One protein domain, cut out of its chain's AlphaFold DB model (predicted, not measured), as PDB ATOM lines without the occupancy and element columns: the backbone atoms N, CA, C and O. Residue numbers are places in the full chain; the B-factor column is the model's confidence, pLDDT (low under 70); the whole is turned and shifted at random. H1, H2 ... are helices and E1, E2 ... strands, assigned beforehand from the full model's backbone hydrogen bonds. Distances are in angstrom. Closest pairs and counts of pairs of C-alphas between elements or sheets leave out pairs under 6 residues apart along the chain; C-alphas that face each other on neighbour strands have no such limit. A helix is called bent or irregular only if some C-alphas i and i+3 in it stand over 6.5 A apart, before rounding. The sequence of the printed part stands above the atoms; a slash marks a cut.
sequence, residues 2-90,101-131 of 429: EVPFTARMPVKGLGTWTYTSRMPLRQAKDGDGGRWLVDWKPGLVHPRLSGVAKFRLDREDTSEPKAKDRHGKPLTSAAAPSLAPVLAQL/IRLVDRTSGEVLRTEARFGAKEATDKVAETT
ATOM      1  N   GLU A   2     184.251 157.189 190.283       87.25
ATOM      2  CA  GLU A   2     183.215 158.126 189.822       87.25
ATOM      3  C   GLU A   2     183.459 158.524 188.362       87.25
ATOM      4  O   GLU A   2     184.601 158.775 187.982       87.25
ATOM      5  N   VAL A   3     182.394 158.602 187.558       89.31
ATOM      6  CA  VAL A   3     182.453 159.034 186.150       89.31
ATOM      7  C   VAL A   3     181.758 160.393 186.009       89.31
ATOM      8  O   VAL A   3     180.582 160.498 186.369       89.31
ATOM      9  N   PRO A   4     182.434 161.455 185.529       91.31
ATOM     10  CA  PRO A   4     181.794 162.745 185.302       91.31
ATOM     11  C   PRO A   4     180.857 162.690 184.090       91.31
ATOM     12  O   PRO A   4     181.162 162.045 183.089       91.31
ATOM     13  N   PHE A   5     179.741 163.411 184.153       85.50
ATOM     14  CA  PHE A   5     178.841 163.590 183.016       85.50
ATOM     15  C   PHE A   5     178.203 164.982 183.018       85.50
ATOM     16  O   PHE A   5     178.128 165.655 184.049       85.50
ATOM     17  N   THR A   6     177.727 165.408 181.849       87.06
ATOM     18  CA  THR A   6     176.911 166.618 181.689       87.06
ATOM     19  C   THR A   6     175.484 166.200 181.377       87.06
ATOM     20  O   THR A   6     175.244 165.534 180.372       87.06
ATOM     21  N   ALA A   7     174.543 166.589 182.228       82.19
ATOM     22  CA  ALA A   7     173.121 166.434 181.976       82.19
ATOM     23  C   ALA A   7     172.600 167.661 181.228       82.19
ATOM     24  O   ALA A   7     172.898 168.797 181.600       82.19
ATOM     25  N   ARG A   8     171.798 167.425 180.191       82.12
ATOM     26  CA  ARG A   8     171.023 168.441 179.479       82.12
ATOM     27  C   ARG A   8     169.563 168.038 179.584       82.12
ATOM     28  O   ARG A   8     169.153 167.084 178.933       82.12
ATOM     29  N   MET A   9     168.807 168.714 180.441       80.75
ATOM     30  CA  MET A   9     167.403 168.406 180.690       80.75
ATOM     31  C   MET A   9     166.508 169.452 180.017       80.75
ATOM     32  O   MET A   9     166.481 170.601 180.465       80.75
ATOM     33  N   PRO A  10     165.767 169.090 178.956       75.69
ATOM     34  CA  PRO A  10     164.779 169.977 178.356       75.69
ATOM     35  C   PRO A  10     163.668 170.296 179.362       75.69
ATOM     36  O   PRO A  10     163.003 169.404 179.886       75.69
ATOM     37  N   VAL A  11     163.449 171.577 179.632       78.94
ATOM     38  CA  VAL A  11     162.337 172.083 180.434       78.94
ATOM     39  C   VAL A  11     161.245 172.522 179.473       78.94
ATOM     40  O   VAL A  11     161.426 173.460 178.694       78.94
ATOM     41  N   LYS A  12     160.098 171.833 179.523       72.94
ATOM     42  CA  LYS A  12     158.966 172.066 178.614       72.94
ATOM     43  C   LYS A  12     158.618 173.558 178.562       72.94
ATOM     44  O   LYS A  12     158.212 174.128 179.576       72.94
ATOM     45  N   GLY A  13     158.773 174.157 177.382       64.38
ATOM     46  CA  GLY A  13     158.448 175.557 177.097       64.38
ATOM     47  C   GLY A  13     159.471 176.603 177.556       64.38
ATOM     48  O   GLY A  13     159.247 177.769 177.285       64.38
ATOM     49  N   LEU A  14     160.570 176.237 178.229       69.19
ATOM     50  CA  LEU A  14     161.505 177.210 178.828       69.19
ATOM     51  C   LEU A  14     162.958 177.090 178.337       69.19
ATOM     52  O   LEU A  14     163.733 178.027 178.496       69.19
ATOM     53  N   GLY A  15     163.336 175.962 177.728       75.44
ATOM     54  CA  GLY A  15     164.695 175.706 177.228       75.44
ATOM     55  C   GLY A  15     165.392 174.572 177.981       75.44
ATOM     56  O   GLY A  15     164.747 173.796 178.677       75.44
ATOM     57  N   THR A  16     166.712 174.440 177.838       79.88
ATOM     58  CA  THR A  16     167.468 173.302 178.397       79.88
ATOM     59  C   THR A  16     168.205 173.687 179.675       79.88
ATOM     60  O   THR A  16     169.093 174.537 179.663       79.88
ATOM     61  N   TRP A  17     167.899 173.008 180.781       86.25
ATOM     62  CA  TRP A  17     168.678 173.096 182.010       86.25
ATOM     63  C   TRP A  17     169.902 172.181 181.925       86.25
ATOM     64  O   TRP A  17     169.769 170.960 181.851       86.25
ATOM     65  N   THR A  18     171.099 172.770 181.935       83.00
ATOM     66  CA  THR A  18     172.363 172.026 181.860       83.00
ATOM     67  C   THR A  18     173.104 172.072 183.191       83.00
ATOM     68  O   THR A  18     173.255 173.143 183.779       83.00
ATOM     69  N   TYR A  19     173.594 170.924 183.659       84.94
ATOM     70  CA  TYR A  19     174.438 170.821 184.851       84.94
ATOM     71  C   TYR A  19     175.407 169.643 184.740       84.94
ATOM     72  O   TYR A  19     175.167 168.668 184.031       84.94
ATOM     73  N   THR A  20     176.517 169.726 185.464       86.75
ATOM     74  CA  THR A  20     177.494 168.639 185.576       86.75
ATOM     75  C   THR A  20     177.252 167.836 186.844       86.75
ATOM     76  O   THR A  20     176.961 168.407 187.897       86.75
ATOM     77  N   SER A  21     177.421 166.520 186.768       88.75
ATOM     78  CA  SER A  21     177.347 165.629 187.926       88.75
ATOM     79  C   SER A  21     178.367 164.492 187.804       88.75
ATOM     80  O   SER A  21     179.137 164.418 186.841       88.75
ATOM     81  N   ARG A  22     178.417 163.632 188.820       87.94
ATOM     82  CA  ARG A  22     179.310 162.476 188.902       87.94
ATOM     83  C   ARG A  22     178.516 161.229 189.253       87.94
ATOM     84  O   ARG A  22     177.728 161.234 190.195       87.94
ATOM     85  N   MET A  23     178.736 160.168 188.487       89.62
ATOM     86  CA  MET A  23     178.107 158.871 188.681       89.62
ATOM     87  C   MET A  23     179.026 157.968 189.510       89.62
ATOM     88  O   MET A  23     180.025 157.489 188.967       89.62
ATOM     89  N   PRO A  24     178.744 157.743 190.807       88.88
ATOM     90  CA  PRO A  24     179.470 156.758 191.593       88.88
ATOM     91  C   PRO A  24     179.204 155.340 191.092       88.88
ATOM     92  O   PRO A  24     178.078 154.953 190.774       88.88
ATOM     93  N   LEU A  25     180.278 154.563 191.053       89.69
ATOM     94  CA  LEU A  25     180.291 153.161 190.683       89.69
ATOM     95  C   LEU A  25     180.824 152.337 191.853       89.69
ATOM     96  O   LEU A  25     181.859 152.678 192.447       89.69
ATOM     97  N   ARG A  26     180.140 151.228 192.127       89.50
ATOM     98  CA  ARG A  26     180.544 150.198 193.088       89.50
ATOM     99  C   ARG A  26     180.764 148.875 192.366       89.50
ATOM    100  O   ARG A  26     180.074 148.588 191.393       89.50
ATOM    101  N   GLN A  27     181.693 148.056 192.838       87.88
ATOM    102  CA  GLN A  27     181.789 146.679 192.358       87.88
ATOM    103  C   GLN A  27     180.642 145.852 192.948       87.88
ATOM    104  O   GLN A  27     180.223 146.067 194.093       87.88
ATOM    105  N   ALA A  28     180.082 144.951 192.143       81.25
ATOM    106  CA  ALA A  28     179.170 143.933 192.642       81.25
ATOM    107  C   ALA A  28     179.906 143.029 193.646       81.25
ATOM    108  O   ALA A  28     181.110 142.816 193.519       81.25
ATOM    109  N   LYS A  29     179.191 142.544 194.668       80.25
ATOM    110  CA  LYS A  29     179.768 141.630 195.664       80.25
ATOM    111  C   LYS A  29     180.030 140.259 195.022       80.25
ATOM    112  O   LYS A  29     179.455 139.949 193.979       80.25
ATOM    113  N   ASP A  30     180.903 139.468 195.643       64.38
ATOM    114  CA  ASP A  30     181.348 138.172 195.120       64.38
ATOM    115  C   ASP A  30     180.165 137.255 194.758       64.38
ATOM    116  O   ASP A  30     179.250 137.058 195.557       64.38
ATOM    117  N   GLY A  31     180.182 136.738 193.524       64.94
ATOM    118  CA  GLY A  31     179.099 135.960 192.902       64.94
ATOM    119  C   GLY A  31     178.619 136.520 191.554       64.94
ATOM    120  O   GLY A  31     178.206 135.755 190.691       64.94
ATOM    121  N   ASP A  32     178.781 137.828 191.324       59.59
ATOM    122  CA  ASP A  32     178.280 138.539 190.128       59.59
ATOM    123  C   ASP A  32     179.369 138.869 189.076       59.59
ATOM    124  O   ASP A  32     179.189 139.730 188.211       59.59
ATOM    125  N   GLY A  33     180.532 138.212 189.144       64.00
ATOM    126  CA  GLY A  33     181.576 138.305 188.110       64.00
ATOM    127  C   GLY A  33     182.362 139.626 188.061       64.00
ATOM    128  O   GLY A  33     182.857 140.000 187.001       64.00
ATOM    129  N   GLY A  34     182.470 140.367 189.172       75.56
ATOM    130  CA  GLY A  34     183.315 141.573 189.257       75.56
ATOM    131  C   GLY A  34     182.807 142.792 188.468       75.56
ATOM    132  O   GLY A  34     183.538 143.767 188.282       75.56
ATOM    133  N   ARG A  35     181.553 142.762 188.002       84.75
ATOM    134  CA  ARG A  35     180.915 143.851 187.248       84.75
ATOM    135  C   ARG A  35     180.779 145.138 188.072       84.75
ATOM    136  O   ARG A  35     180.456 145.110 189.261       84.75
ATOM    137  N   TRP A  36     180.961 146.283 187.418       87.44
ATOM    138  CA  TRP A  36     180.678 147.593 188.007       87.44
ATOM    139  C   TRP A  36     179.183 147.906 187.920       87.44
ATOM    140  O   TRP A  36     178.560 147.760 186.870       87.44
ATOM    141  N   LEU A  37     178.610 148.350 189.033       87.94
ATOM    142  CA  LEU A  37     177.221 148.773 189.165       87.94
ATOM    143  C   LEU A  37     177.166 150.264 189.495       87.94
ATOM    144  O   LEU A  37     178.028 150.786 190.205       87.94
ATOM    145  N   VAL A  38     176.118 150.932 189.020       90.25
ATOM    146  CA  VAL A  38     175.807 152.304 189.432       90.25
ATOM    147  C   VAL A  38     175.333 152.288 190.882       90.25
ATOM    148  O   VAL A  38     174.410 151.554 191.236       90.25
ATOM    149  N   ASP A  39     175.974 153.095 191.725       88.00
ATOM    150  CA  ASP A  39     175.586 153.250 193.124       88.00
ATOM    151  C   ASP A  39     174.492 154.320 193.246       88.00
ATOM    152  O   ASP A  39     174.762 155.526 193.251       88.00
ATOM    153  N   TRP A  40     173.228 153.880 193.231       86.19
ATOM    154  CA  TRP A  40     172.098 154.791 193.078       86.19
ATOM    155  C   TRP A  40     171.843 155.656 194.315       86.19
ATOM    156  O   TRP A  40     171.655 155.155 195.421       86.19
ATOM    157  N   LYS A  41     171.753 156.974 194.106       83.19
ATOM    158  CA  LYS A  41     171.311 157.963 195.101       83.19
ATOM    159  C   LYS A  41     170.632 159.149 194.406       83.19
ATOM    160  O   LYS A  41     170.978 159.424 193.258       83.19
ATOM    161  N   PRO A  42     169.754 159.926 195.074       79.25
ATOM    162  CA  PRO A  42     169.105 161.102 194.472       79.25
ATOM    163  C   PRO A  42     170.080 162.109 193.835       79.25
ATOM    164  O   PRO A  42     169.765 162.716 192.813       79.25
ATOM    165  N   GLY A  43     171.298 162.212 194.381       76.62
ATOM    166  CA  GLY A  43     172.394 163.014 193.828       76.62
ATOM    167  C   GLY A  43     172.815 162.651 192.392       76.62
ATOM    168  O   GLY A  43     173.395 163.491 191.706       76.62
ATOM    169  N   LEU A  44     172.506 161.436 191.913       81.88
ATOM    170  CA  LEU A  44     172.702 161.034 190.514       81.88
ATOM    171  C   LEU A  44     171.782 161.779 189.558       81.88
ATOM    172  O   LEU A  44     172.190 162.085 188.443       81.88
ATOM    173  N   VAL A  45     170.550 162.060 189.983       80.31
ATOM    174  CA  VAL A  45     169.614 162.833 189.168       80.31
ATOM    175  C   VAL A  45     170.107 164.271 189.112       80.31
ATOM    176  O   VAL A  45     170.296 164.801 188.030       80.31
ATOM    177  N   HIS A  46     170.408 164.884 190.257       86.31
ATOM    178  CA  HIS A  46     171.032 166.206 190.326       86.31
ATOM    179  C   HIS A  46     171.840 166.332 191.623       86.31
ATOM    180  O   HIS A  46     171.320 165.961 192.676       86.31
ATOM    181  N   PRO A  47     173.050 166.928 191.616       84.81
ATOM    182  CA  PRO A  47     173.950 166.952 192.777       84.81
ATOM    183  C   PRO A  47     173.368 167.618 194.036       84.81
ATOM    184  O   PRO A  47     173.854 167.387 195.137       84.81
ATOM    185  N   ARG A  48     172.324 168.442 193.882       84.69
ATOM    186  CA  ARG A  48     171.613 169.122 194.983       84.69
ATOM    187  C   ARG A  48     170.312 168.443 195.435       84.69
ATOM    188  O   ARG A  48     169.658 168.960 196.335       84.69
ATOM    189  N   LEU A  49     169.909 167.321 194.831       83.62
ATOM    190  CA  LEU A  49     168.761 166.550 195.319       83.62
ATOM    191  C   LEU A  49     169.151 165.740 196.553       83.62
ATOM    192  O   LEU A  49     170.165 165.044 196.567       83.62
ATOM    193  N   SER A  50     168.306 165.797 197.576       80.94
ATOM    194  CA  SER A  50     168.489 165.082 198.837       80.94
ATOM    195  C   SER A  50     167.149 164.545 199.348       80.94
ATOM    196  O   SER A  50     166.101 164.759 198.736       80.94
ATOM    197  N   GLY A  51     167.166 163.855 200.492       79.44
ATOM    198  CA  GLY A  51     165.939 163.410 201.160       79.44
ATOM    199  C   GLY A  51     165.025 164.557 201.609       79.44
ATOM    200  O   GLY A  51     163.822 164.338 201.732       79.44
ATOM    201  N   VAL A  52     165.571 165.769 201.783       83.94
ATOM    202  CA  VAL A  52     164.878 166.950 202.336       83.94
ATOM    203  C   VAL A  52     164.616 168.055 201.310       83.94
ATOM    204  O   VAL A  52     163.848 168.964 201.589       83.94
ATOM    205  N   ALA A  53     165.182 167.968 200.102       85.88
ATOM    206  CA  ALA A  53     165.013 168.989 199.066       85.88
ATOM    207  C   ALA A  53     164.389 168.421 197.780       85.88
ATOM    208  O   ALA A  53     164.602 167.262 197.412       85.88
ATOM    209  N   LYS A  54     163.587 169.231 197.084       89.00
ATOM    210  CA  LYS A  54     162.999 168.904 195.773       89.00
ATOM    211  C   LYS A  54     163.129 170.086 194.817       89.00
ATOM    212  O   LYS A  54     163.359 171.211 195.250       89.00
ATOM    213  N   PHE A  55     162.952 169.833 193.524       91.25
ATOM    214  CA  PHE A  55     162.806 170.911 192.550       91.25
ATOM    215  C   PHE A  55     161.346 171.278 192.353       91.25
ATOM    216  O   PHE A  55     160.486 170.404 192.247       91.25
ATOM    217  N   ARG A  56     161.091 172.581 192.278       90.81
ATOM    218  CA  ARG A  56     159.834 173.157 191.816       90.81
ATOM    219  C   ARG A  56     160.120 173.987 190.573       90.81
ATOM    220  O   ARG A  56     161.103 174.729 190.540       90.81
ATOM    221  N   LEU A  57     159.282 173.835 189.557       88.69
ATOM    222  CA  LEU A  57     159.300 174.701 188.390       88.69
ATOM    223  C   LEU A  57     158.312 175.841 188.626       88.69
ATOM    224  O   LEU A  57     157.109 175.600 188.676       88.69
ATOM    225  N   ASP A  58     158.825 177.059 188.755       85.62
ATOM    226  CA  ASP A  58     158.011 178.272 188.776       85.62
ATOM    227  C   ASP A  58     157.914 178.789 187.337       85.62
ATOM    228  O   ASP A  58     158.944 178.953 186.679       85.62
ATOM    229  N   ARG A  59     156.698 179.040 186.846       80.75
ATOM    230  CA  ARG A  59     156.458 179.723 185.569       80.75
ATOM    231  C   ARG A  59     155.918 181.116 185.856       80.75
ATOM    232  O   ARG A  59     155.087 181.266 186.746       80.75
ATOM    233  N   GLU A  60     156.421 182.110 185.142       72.81
ATOM    234  CA  GLU A  60     155.894 183.473 185.194       72.81
ATOM    235  C   GLU A  60     154.910 183.650 184.031       72.81
ATOM    236  O   GLU A  60     155.215 183.253 182.901       72.81
ATOM    237  N   ASP A  61     153.743 184.235 184.308       55.62
ATOM    238  CA  ASP A  61     152.765 184.583 183.280       55.62
ATOM    239  C   ASP A  61     153.331 185.714 182.420       55.62
ATOM    240  O   ASP A  61     153.491 186.853 182.862       55.62
ATOM    241  N   THR A  62     153.670 185.390 181.178       54.59
ATOM    242  CA  THR A  62     154.070 186.374 180.178       54.59
ATOM    243  C   THR A  62     152.884 186.683 179.282       54.59
ATOM    244  O   THR A  62     152.230 185.764 178.791       54.59
ATOM    245  N   SER A  63     152.617 187.970 179.044       53.47
ATOM    246  CA  SER A  63     151.690 188.394 177.992       53.47
ATOM    247  C   SER A  63     152.116 187.784 176.659       53.47
ATOM    248  O   SER A  63     153.315 187.740 176.372       53.47
ATOM    249  N   GLU A  64     151.152 187.338 175.858       56.16
ATOM    250  CA  GLU A  64     151.431 186.713 174.570       56.16
ATOM    251  C   GLU A  64     152.305 187.638 173.697       56.16
ATOM    252  O   GLU A  64     151.968 188.820 173.536       56.16
ATOM    253  N   PRO A  65     153.448 187.157 173.173       60.59
ATOM    254  CA  PRO A  65     154.265 187.935 172.255       60.59
ATOM    255  C   PRO A  65     153.428 188.394 171.072       60.59
ATOM    256  O   PRO A  65     152.780 187.599 170.391       60.59
ATOM    257  N   LYS A  66     153.466 189.699 170.810       74.94
ATOM    258  CA  LYS A  66     152.825 190.273 169.634       74.94
ATOM    259  C   LYS A  66     153.668 189.868 168.427       74.94
ATOM    260  O   LYS A  66     154.785 190.356 168.286       74.94
ATOM    261  N   ALA A  67     153.148 189.012 167.557       86.88
ATOM    262  CA  ALA A  67     153.780 188.682 166.284       86.88
ATOM    263  C   ALA A  67     152.838 188.985 165.118       86.88
ATOM    264  O   ALA A  67     151.615 188.985 165.275       86.88
ATOM    265  N   LYS A  68     153.410 189.252 163.948       91.56
ATOM    266  CA  LYS A  68     152.681 189.421 162.692       91.56
ATOM    267  C   LYS A  68     153.155 188.406 161.669       91.56
ATOM    268  O   LYS A  68     154.335 188.058 161.626       91.56
ATOM    269  N   ASP A  69     152.218 187.953 160.855       94.44
ATOM    270  CA  ASP A  69     152.495 187.154 159.674       94.44
ATOM    271  C   ASP A  69     153.162 188.010 158.583       94.44
ATOM    272  O   ASP A  69     153.306 189.233 158.716       94.44
ATOM    273  N   ARG A  70     153.553 187.369 157.483       94.31
ATOM    274  CA  ARG A  70     154.243 188.001 156.353       94.31
ATOM    275  C   ARG A  70     153.448 189.115 155.657       94.31
ATOM    276  O   ARG A  70     154.030 189.883 154.896       94.31
ATOM    277  N   HIS A  71     152.138 189.198 155.893       94.38
ATOM    278  CA  HIS A  71     151.235 190.217 155.346       94.38
ATOM    279  C   HIS A  71     150.850 191.270 156.397       94.38
ATOM    280  O   HIS A  71     150.001 192.126 156.153       94.38
ATOM    281  N   GLY A  72     151.467 191.226 157.582       91.00
ATOM    282  CA  GLY A  72     151.231 192.165 158.676       91.00
ATOM    283  C   GLY A  72     150.017 191.838 159.552       91.00
ATOM    284  O   GLY A  72     149.709 192.622 160.459       91.00
ATOM    285  N   LYS A  73     149.336 190.707 159.326       92.00
ATOM    286  CA  LYS A  73     148.198 190.268 160.144       92.00
ATOM    287  C   LYS A  73     148.701 189.747 161.497       92.00
ATOM    288  O   LYS A  73     149.677 189.001 161.528       92.00
ATOM    289  N   PRO A  74     148.055 190.095 162.624       88.81
ATOM    290  CA  PRO A  74     148.431 189.555 163.928       88.81
ATOM    291  C   PRO A  74     148.337 188.024 163.975       88.81
ATOM    292  O   PRO A  74     147.318 187.453 163.579       88.81
ATOM    293  N   LEU A  75     149.373 187.380 164.510       88.50
ATOM    294  CA  LEU A  75     149.393 185.957 164.836       88.50
ATOM    295  C   LEU A  75     149.066 185.778 166.316       88.50
ATOM    296  O   LEU A  75     149.684 186.412 167.170       88.50
ATOM    297  N   THR A  76     148.107 184.906 166.614       83.06
ATOM    298  CA  THR A  76     147.710 184.578 167.987       83.06
ATOM    299  C   THR A  76     147.564 183.071 168.139       83.06
ATOM    300  O   THR A  76     147.112 182.376 167.227       83.06
ATOM    301  N   SER A  77     147.898 182.558 169.317       81.19
ATOM    302  CA  SER A  77     147.676 181.160 169.691       81.19
ATOM    303  C   SER A  77     146.192 180.800 169.763       81.19
ATOM    304  O   SER A  77     145.836 179.641 169.602       81.19
ATOM    305  N   ALA A  78     145.300 181.780 169.932       79.69
ATOM    306  CA  ALA A  78     143.863 181.546 169.826       79.69
ATOM    307  C   ALA A  78     143.447 181.126 168.403       79.69
ATOM    308  O   ALA A  78     142.557 180.295 168.249       79.69
ATOM    309  N   ALA A  79     144.084 181.691 167.369       83.38
ATOM    310  CA  ALA A  79     143.807 181.363 165.970       83.38
ATOM    311  C   ALA A  79     144.663 180.198 165.439       83.38
ATOM    312  O   ALA A  79     144.227 179.480 164.542       83.38
ATOM    313  N   ALA A  80     145.869 180.017 165.982       88.19
ATOM    314  CA  ALA A  80     146.798 178.947 165.625       88.19
ATOM    315  C   ALA A  80     147.432 178.354 166.898       88.19
ATOM    316  O   ALA A  80     148.541 178.746 167.284       88.19
ATOM    317  N   PRO A  81     146.735 177.435 167.592       88.19
ATOM    318  CA  PRO A  81     147.170 176.931 168.894       88.19
ATOM    319  C   PRO A  81     148.552 176.281 168.873       88.19
ATOM    320  O   PRO A  81     149.292 176.389 169.857       88.19
ATOM    321  N   SER A  82     148.940 175.654 167.758       89.50
ATOM    322  CA  SER A  82     150.232 174.979 167.673       89.50
ATOM    323  C   SER A  82     151.423 175.923 167.517       89.50
ATOM    324  O   SER A  82     152.563 175.535 167.791       89.50
ATOM    325  N   LEU A  83     151.167 177.194 167.186       89.31
ATOM    326  CA  LEU A  83     152.187 178.235 167.172       89.31
ATOM    327  C   LEU A  83     152.536 178.766 168.558       89.31
ATOM    328  O   LEU A  83     153.566 179.423 168.679       89.31
ATOM    329  N   ALA A  84     151.760 178.486 169.610       83.88
ATOM    330  CA  ALA A  84     152.018 179.058 170.935       83.88
ATOM    331  C   ALA A  84     153.485 178.891 171.404       83.88
ATOM    332  O   ALA A  84     154.080 179.885 171.821       83.88
ATOM    333  N   PRO A  85     154.134 177.710 171.280       79.75
ATOM    334  CA  PRO A  85     155.543 177.556 171.650       79.75
ATOM    335  C   PRO A  85     156.507 178.356 170.763       79.75
ATOM    336  O   PRO A  85     157.551 178.784 171.246       79.75
ATOM    337  N   VAL A  86     156.171 178.540 169.481       85.00
ATOM    338  CA  VAL A  86     156.979 179.293 168.509       85.00
ATOM    339  C   VAL A  86     156.859 180.786 168.771       85.00
ATOM    340  O   VAL A  86     157.879 181.449 168.917       85.00
ATOM    341  N   LEU A  87     155.636 181.311 168.895       83.81
ATOM    342  CA  LEU A  87     155.387 182.717 169.217       83.81
ATOM    343  C   LEU A  87     156.093 183.091 170.512       83.81
ATOM    344  O   LEU A  87     156.794 184.093 170.560       83.81
ATOM    345  N   ALA A  88     156.004 182.228 171.522       76.62
ATOM    346  CA  ALA A  88     156.697 182.421 172.783       76.62
ATOM    347  C   ALA A  88     158.236 182.424 172.643       76.62
ATOM    348  O   ALA A  88     158.947 182.824 173.545       76.62
ATOM    349  N   GLN A  89     158.819 182.005 171.530       76.12
ATOM    350  CA  GLN A  89     160.266 182.104 171.311       76.12
ATOM    351  C   GLN A  89     160.643 183.256 170.373       76.12
ATOM    352  O   GLN A  89     161.824 183.577 170.264       76.12
ATOM    353  N   LEU A  90     159.656 183.897 169.740       75.38
ATOM    354  CA  LEU A  90     159.838 185.009 168.820       75.38
ATOM    355  C   LEU A  90     159.827 186.352 169.566       75.38
ATOM    356  O   LEU A  90     158.965 186.633 170.397       75.38
ATOM    357  N   ILE A 101     163.819 177.127 187.838       88.81
ATOM    358  CA  ILE A 101     163.903 175.904 188.638       88.81
ATOM    359  C   ILE A 101     164.407 176.307 190.012       88.81
ATOM    360  O   ILE A 101     165.499 176.863 190.150       88.81
ATOM    361  N   ARG A 102     163.598 176.042 191.031       91.94
ATOM    362  CA  ARG A 102     163.881 176.366 192.427       91.94
ATOM    363  C   ARG A 102     164.172 175.082 193.184       91.94
ATOM    364  O   ARG A 102     163.396 174.132 193.097       91.94
ATOM    365  N   LEU A 103     165.259 175.061 193.945       91.50
ATOM    366  CA  LEU A 103     165.447 174.077 195.002       91.50
ATOM    367  C   LEU A 103     164.610 174.534 196.195       91.50
ATOM    368  O   LEU A 103     164.826 175.635 196.705       91.50
ATOM    369  N   VAL A 104     163.659 173.709 196.614       92.88
ATOM    370  CA  VAL A 104     162.769 174.008 197.737       92.88
ATOM    371  C   VAL A 104     162.893 172.944 198.817       92.88
ATOM    372  O   VAL A 104     163.110 171.764 198.512       92.88
ATOM    373  N   ASP A 105     162.736 173.364 200.068       91.38
ATOM    374  CA  ASP A 105     162.562 172.443 201.184       91.38
ATOM    375  C   ASP A 105     161.292 171.607 200.964       91.38
ATOM    376  O   ASP A 105     160.251 172.107 200.519       91.38
ATOM    377  N   ARG A 106     161.382 170.297 201.203       85.69
ATOM    378  CA  ARG A 106     160.280 169.365 200.935       85.69
ATOM    379  C   ARG A 106     159.097 169.559 201.874       85.69
ATOM    380  O   ARG A 106     157.982 169.276 201.435       85.69
ATOM    381  N   THR A 107     159.342 170.011 203.101       84.94
ATOM    382  CA  THR A 107     158.353 170.104 204.178       84.94
ATOM    383  C   THR A 107     157.759 171.504 204.256       84.94
ATOM    384  O   THR A 107     156.542 171.646 204.197       84.94
ATOM    385  N   SER A 108     158.597 172.540 204.347       90.25
ATOM    386  CA  SER A 108     158.131 173.929 204.472       90.25
ATOM    387  C   SER A 108     157.750 174.552 203.128       90.25
ATOM    388  O   SER A 108     156.981 175.509 203.085       90.25
ATOM    389  N   GLY A 109     158.291 174.031 202.021       86.69
ATOM    390  CA  GLY A 109     158.153 174.641 200.698       86.69
ATOM    391  C   GLY A 109     158.992 175.909 200.511       86.69
ATOM    392  O   GLY A 109     158.864 176.566 199.475       86.69
ATOM    393  N   GLU A 110     159.850 176.248 201.478       92.50
ATOM    394  CA  GLU A 110     160.738 177.403 201.414       92.50
ATOM    395  C   GLU A 110     161.715 177.278 200.242       92.50
ATOM    396  O   GLU A 110     162.287 176.216 199.982       92.50
ATOM    397  N   VAL A 111     161.919 178.381 199.521       91.19
ATOM    398  CA  VAL A 111     162.889 178.444 198.429       91.19
ATOM    399  C   VAL A 111     164.291 178.547 199.012       91.19
ATOM    400  O   VAL A 111     164.716 179.611 199.446       91.19
ATOM    401  N   LEU A 112     165.042 177.452 198.927       91.50
ATOM    402  CA  LEU A 112     166.439 177.402 199.347       91.50
ATOM    403  C   LEU A 112     167.353 178.071 198.315       91.50
ATOM    404  O   LEU A 112     168.325 178.738 198.665       91.50
ATOM    405  N   ARG A 113     167.076 177.869 197.016       90.25
ATOM    406  CA  ARG A 113     167.920 178.385 195.925       90.25
ATOM    407  C   ARG A 113     167.196 178.427 194.582       90.25
ATOM    408  O   ARG A 113     166.263 177.672 194.333       90.25
ATOM    409  N   THR A 114     167.685 179.273 193.673       90.50
ATOM    410  CA  THR A 114     167.351 179.209 192.241       90.50
ATOM    411  C   THR A 114     168.461 178.480 191.481       90.50
ATOM    412  O   THR A 114     169.611 178.912 191.508       90.50
ATOM    413  N   GLU A 115     168.128 177.375 190.820       88.12
ATOM    414  CA  GLU A 115     169.068 176.553 190.049       88.12
ATOM    415  C   GLU A 115     169.257 177.038 188.617       88.12
ATOM    416  O   GLU A 115     170.374 177.018 188.106       88.12
ATOM    417  N   ALA A 116     168.171 177.476 187.983       86.69
ATOM    418  CA  ALA A 116     168.166 177.983 186.620       86.69
ATOM    419  C   ALA A 116     167.083 179.053 186.473       86.69
ATOM    420  O   ALA A 116     166.042 178.968 187.126       86.69
ATOM    421  N   ARG A 117     167.334 180.041 185.611       84.75
ATOM    422  CA  ARG A 117     166.346 181.017 185.143       84.75
ATOM    423  C   ARG A 117     166.256 180.940 183.627       84.75
ATOM    424  O   ARG A 117     167.272 180.738 182.967       84.75
ATOM    425  N   PHE A 118     165.047 181.123 183.121       80.19
ATOM    426  CA  PHE A 118     164.705 181.061 181.709       80.19
ATOM    427  C   PHE A 118     163.963 182.331 181.303       80.19
ATOM    428  O   PHE A 118     163.202 182.884 182.101       80.19
ATOM    429  N   GLY A 119     164.176 182.762 180.060       68.00
ATOM    430  CA  GLY A 119     163.619 183.999 179.519       68.00
ATOM    431  C   GLY A 119     164.468 185.241 179.826       68.00
ATOM    432  O   GLY A 119     165.308 185.254 180.728       68.00
ATOM    433  N   ALA A 120     164.279 186.282 179.016       60.03
ATOM    434  CA  ALA A 120     165.004 187.546 179.110       60.03
ATOM    435  C   ALA A 120     164.331 188.542 180.074       60.03
ATOM    436  O   ALA A 120     163.184 188.359 180.478       60.03
ATOM    437  N   LYS A 121     165.080 189.576 180.484       52.38
ATOM    438  CA  LYS A 121     164.798 190.373 181.691       52.38
ATOM    439  C   LYS A 121     163.593 191.322 181.614       52.38
ATOM    440  O   LYS A 121     163.181 191.771 182.671       52.38
ATOM    441  N   GLU A 122     162.995 191.591 180.453       51.09
ATOM    442  CA  GLU A 122     161.822 192.476 180.331       51.09
ATOM    443  C   GLU A 122     161.127 192.293 178.978       51.09
ATOM    444  O   GLU A 122     161.797 192.041 177.985       51.09
ATOM    445  N   ALA A 123     159.789 192.374 178.929       51.00
ATOM    446  CA  ALA A 123     159.047 192.204 177.682       51.00
ATOM    447  C   ALA A 123     159.159 193.504 176.892       51.00
ATOM    448  O   ALA A 123     158.717 194.547 177.366       51.00
ATOM    449  N   THR A 124     159.784 193.463 175.718       52.91
ATOM    450  CA  THR A 124     159.763 194.613 174.819       52.91
ATOM    451  C   THR A 124     158.390 194.666 174.149       52.91
ATOM    452  O   THR A 124     157.870 193.646 173.708       52.91
ATOM    453  N   ASP A 125     157.792 195.853 174.037       57.50
ATOM    454  CA  ASP A 125     156.520 196.065 173.321       57.50
ATOM    455  C   ASP A 125     156.646 195.900 171.787       57.50
ATOM    456  O   ASP A 125     155.728 196.225 171.028       57.50
ATOM    457  N   LYS A 126     157.801 195.419 171.308       66.38
ATOM    458  CA  LYS A 126     158.086 195.239 169.887       66.38
ATOM    459  C   LYS A 126     157.281 194.066 169.341       66.38
ATOM    460  O   LYS A 126     157.344 192.954 169.856       66.38
ATOM    461  N   VAL A 127     156.563 194.329 168.256       78.00
ATOM    462  CA  VAL A 127     155.868 193.300 167.488       78.00
ATOM    463  C   VAL A 127     156.892 192.554 166.634       78.00
ATOM    464  O   VAL A 127     157.572 193.184 165.827       78.00
ATOM    465  N   ALA A 128     157.014 191.240 166.809       84.94
ATOM    466  CA  ALA A 128     157.885 190.406 165.990       84.94
ATOM    467  C   ALA A 128     157.292 190.239 164.583       84.94
ATOM    468  O   ALA A 128     156.142 189.831 164.427       84.94
ATOM    469  N   GLU A 129     158.074 190.546 163.555       90.38
ATOM    470  CA  GLU A 129     157.731 190.197 162.175       90.38
ATOM    471  C   GLU A 129     158.154 188.758 161.895       90.38
ATOM    472  O   GLU A 129     159.214 188.317 162.352       90.38
ATOM    473  N   THR A 130     157.324 188.021 161.158       94.44
ATOM    474  CA  THR A 130     157.587 186.620 160.826       94.44
ATOM    475  C   THR A 130     157.350 186.337 159.349       94.44
ATOM    476  O   THR A 130     156.675 187.093 158.654       94.44
ATOM    477  N   THR A 131     157.891 185.222 158.871       96.81
ATOM    478  CA  THR A 131     157.649 184.712 157.514       96.81
ATOM    479  C   THR A 131     156.382 183.868 157.398       96.81
ATOM    480  O   THR A 131     155.991 183.517 156.281       96.81
TER     481      THR A 131
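This is residues 2 to 90 and 101 to 131 of the 429 residues of the protein "NTF2-like N-terminal transpeptidase domain-containing protein" of Streptomyces sp. DfronAA-171 (UniProt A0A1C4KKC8). A long, narrow ribbon of E1 and E2, with short E3 at its far end, lies beside a second small sheet of E4, E5 and E6; beyond them, at the end away from E3, are the one short helix H1 and long loops. The whole is extended, with a radius of gyration of the C-alphas of 21.5 A and spans of 72 by 36 by 22 A. The printed part has 120 residues, under half in named elements, in the order E1 E2 E3 E4 H1 E5 E6; it is mostly strand, and both sheets, E1 - E2 - E3 and E4 - E5 - E6, are antiparallel.

Find C-alpha 2 at (183.215, 158.126, 189.822), where E1, residues 2 to 11, begins and runs 26.8 A. E2, residues 15 to 27, runs 36.9 A, and E3 is residues 36 to 38. E4 is residues 53 to 60, 22.0 A; E5 is 101 to 105; E6, 111 to 118, ends at C-alpha 118 (164.705, 181.061, 181.709). H1 is residues 81 to 87, irregular, with C-alphas 82 and 85 7.1 A apart.

Look first at E1, E2 and E3, a meander, each strand the antiparallel neighbour of the one before: N 5 and O 21 are 2.9 A apart, N 26 and O 37 2.9 A. In the second sheet, strongly twisted, N 54 and O 104 are 2.9 A apart, N 103 and O 113 2.8 A; E6 bends by 62 degrees at residue 115. The closest C-alphas of E2 and E6, Trp 17 and Ala 116, are 6.7 A apart. H1, on neither sheet, has 1 of 3 O i to N i+4 pairs and 2 of 4 O i to N i+3 pairs within hydrogen-bond range.

The farthest C-alphas, Asp 30 and His 71, are 72.1 A apart. Residues 91 to 100 are not printed; C-alphas 90 and 101 are 22.2 A apart. The links E3 to E4 and E4 to H1 are long. Confidence is under 70 at residues 13 to 14, 30 to 33, 61 to 65 and 119 to 126.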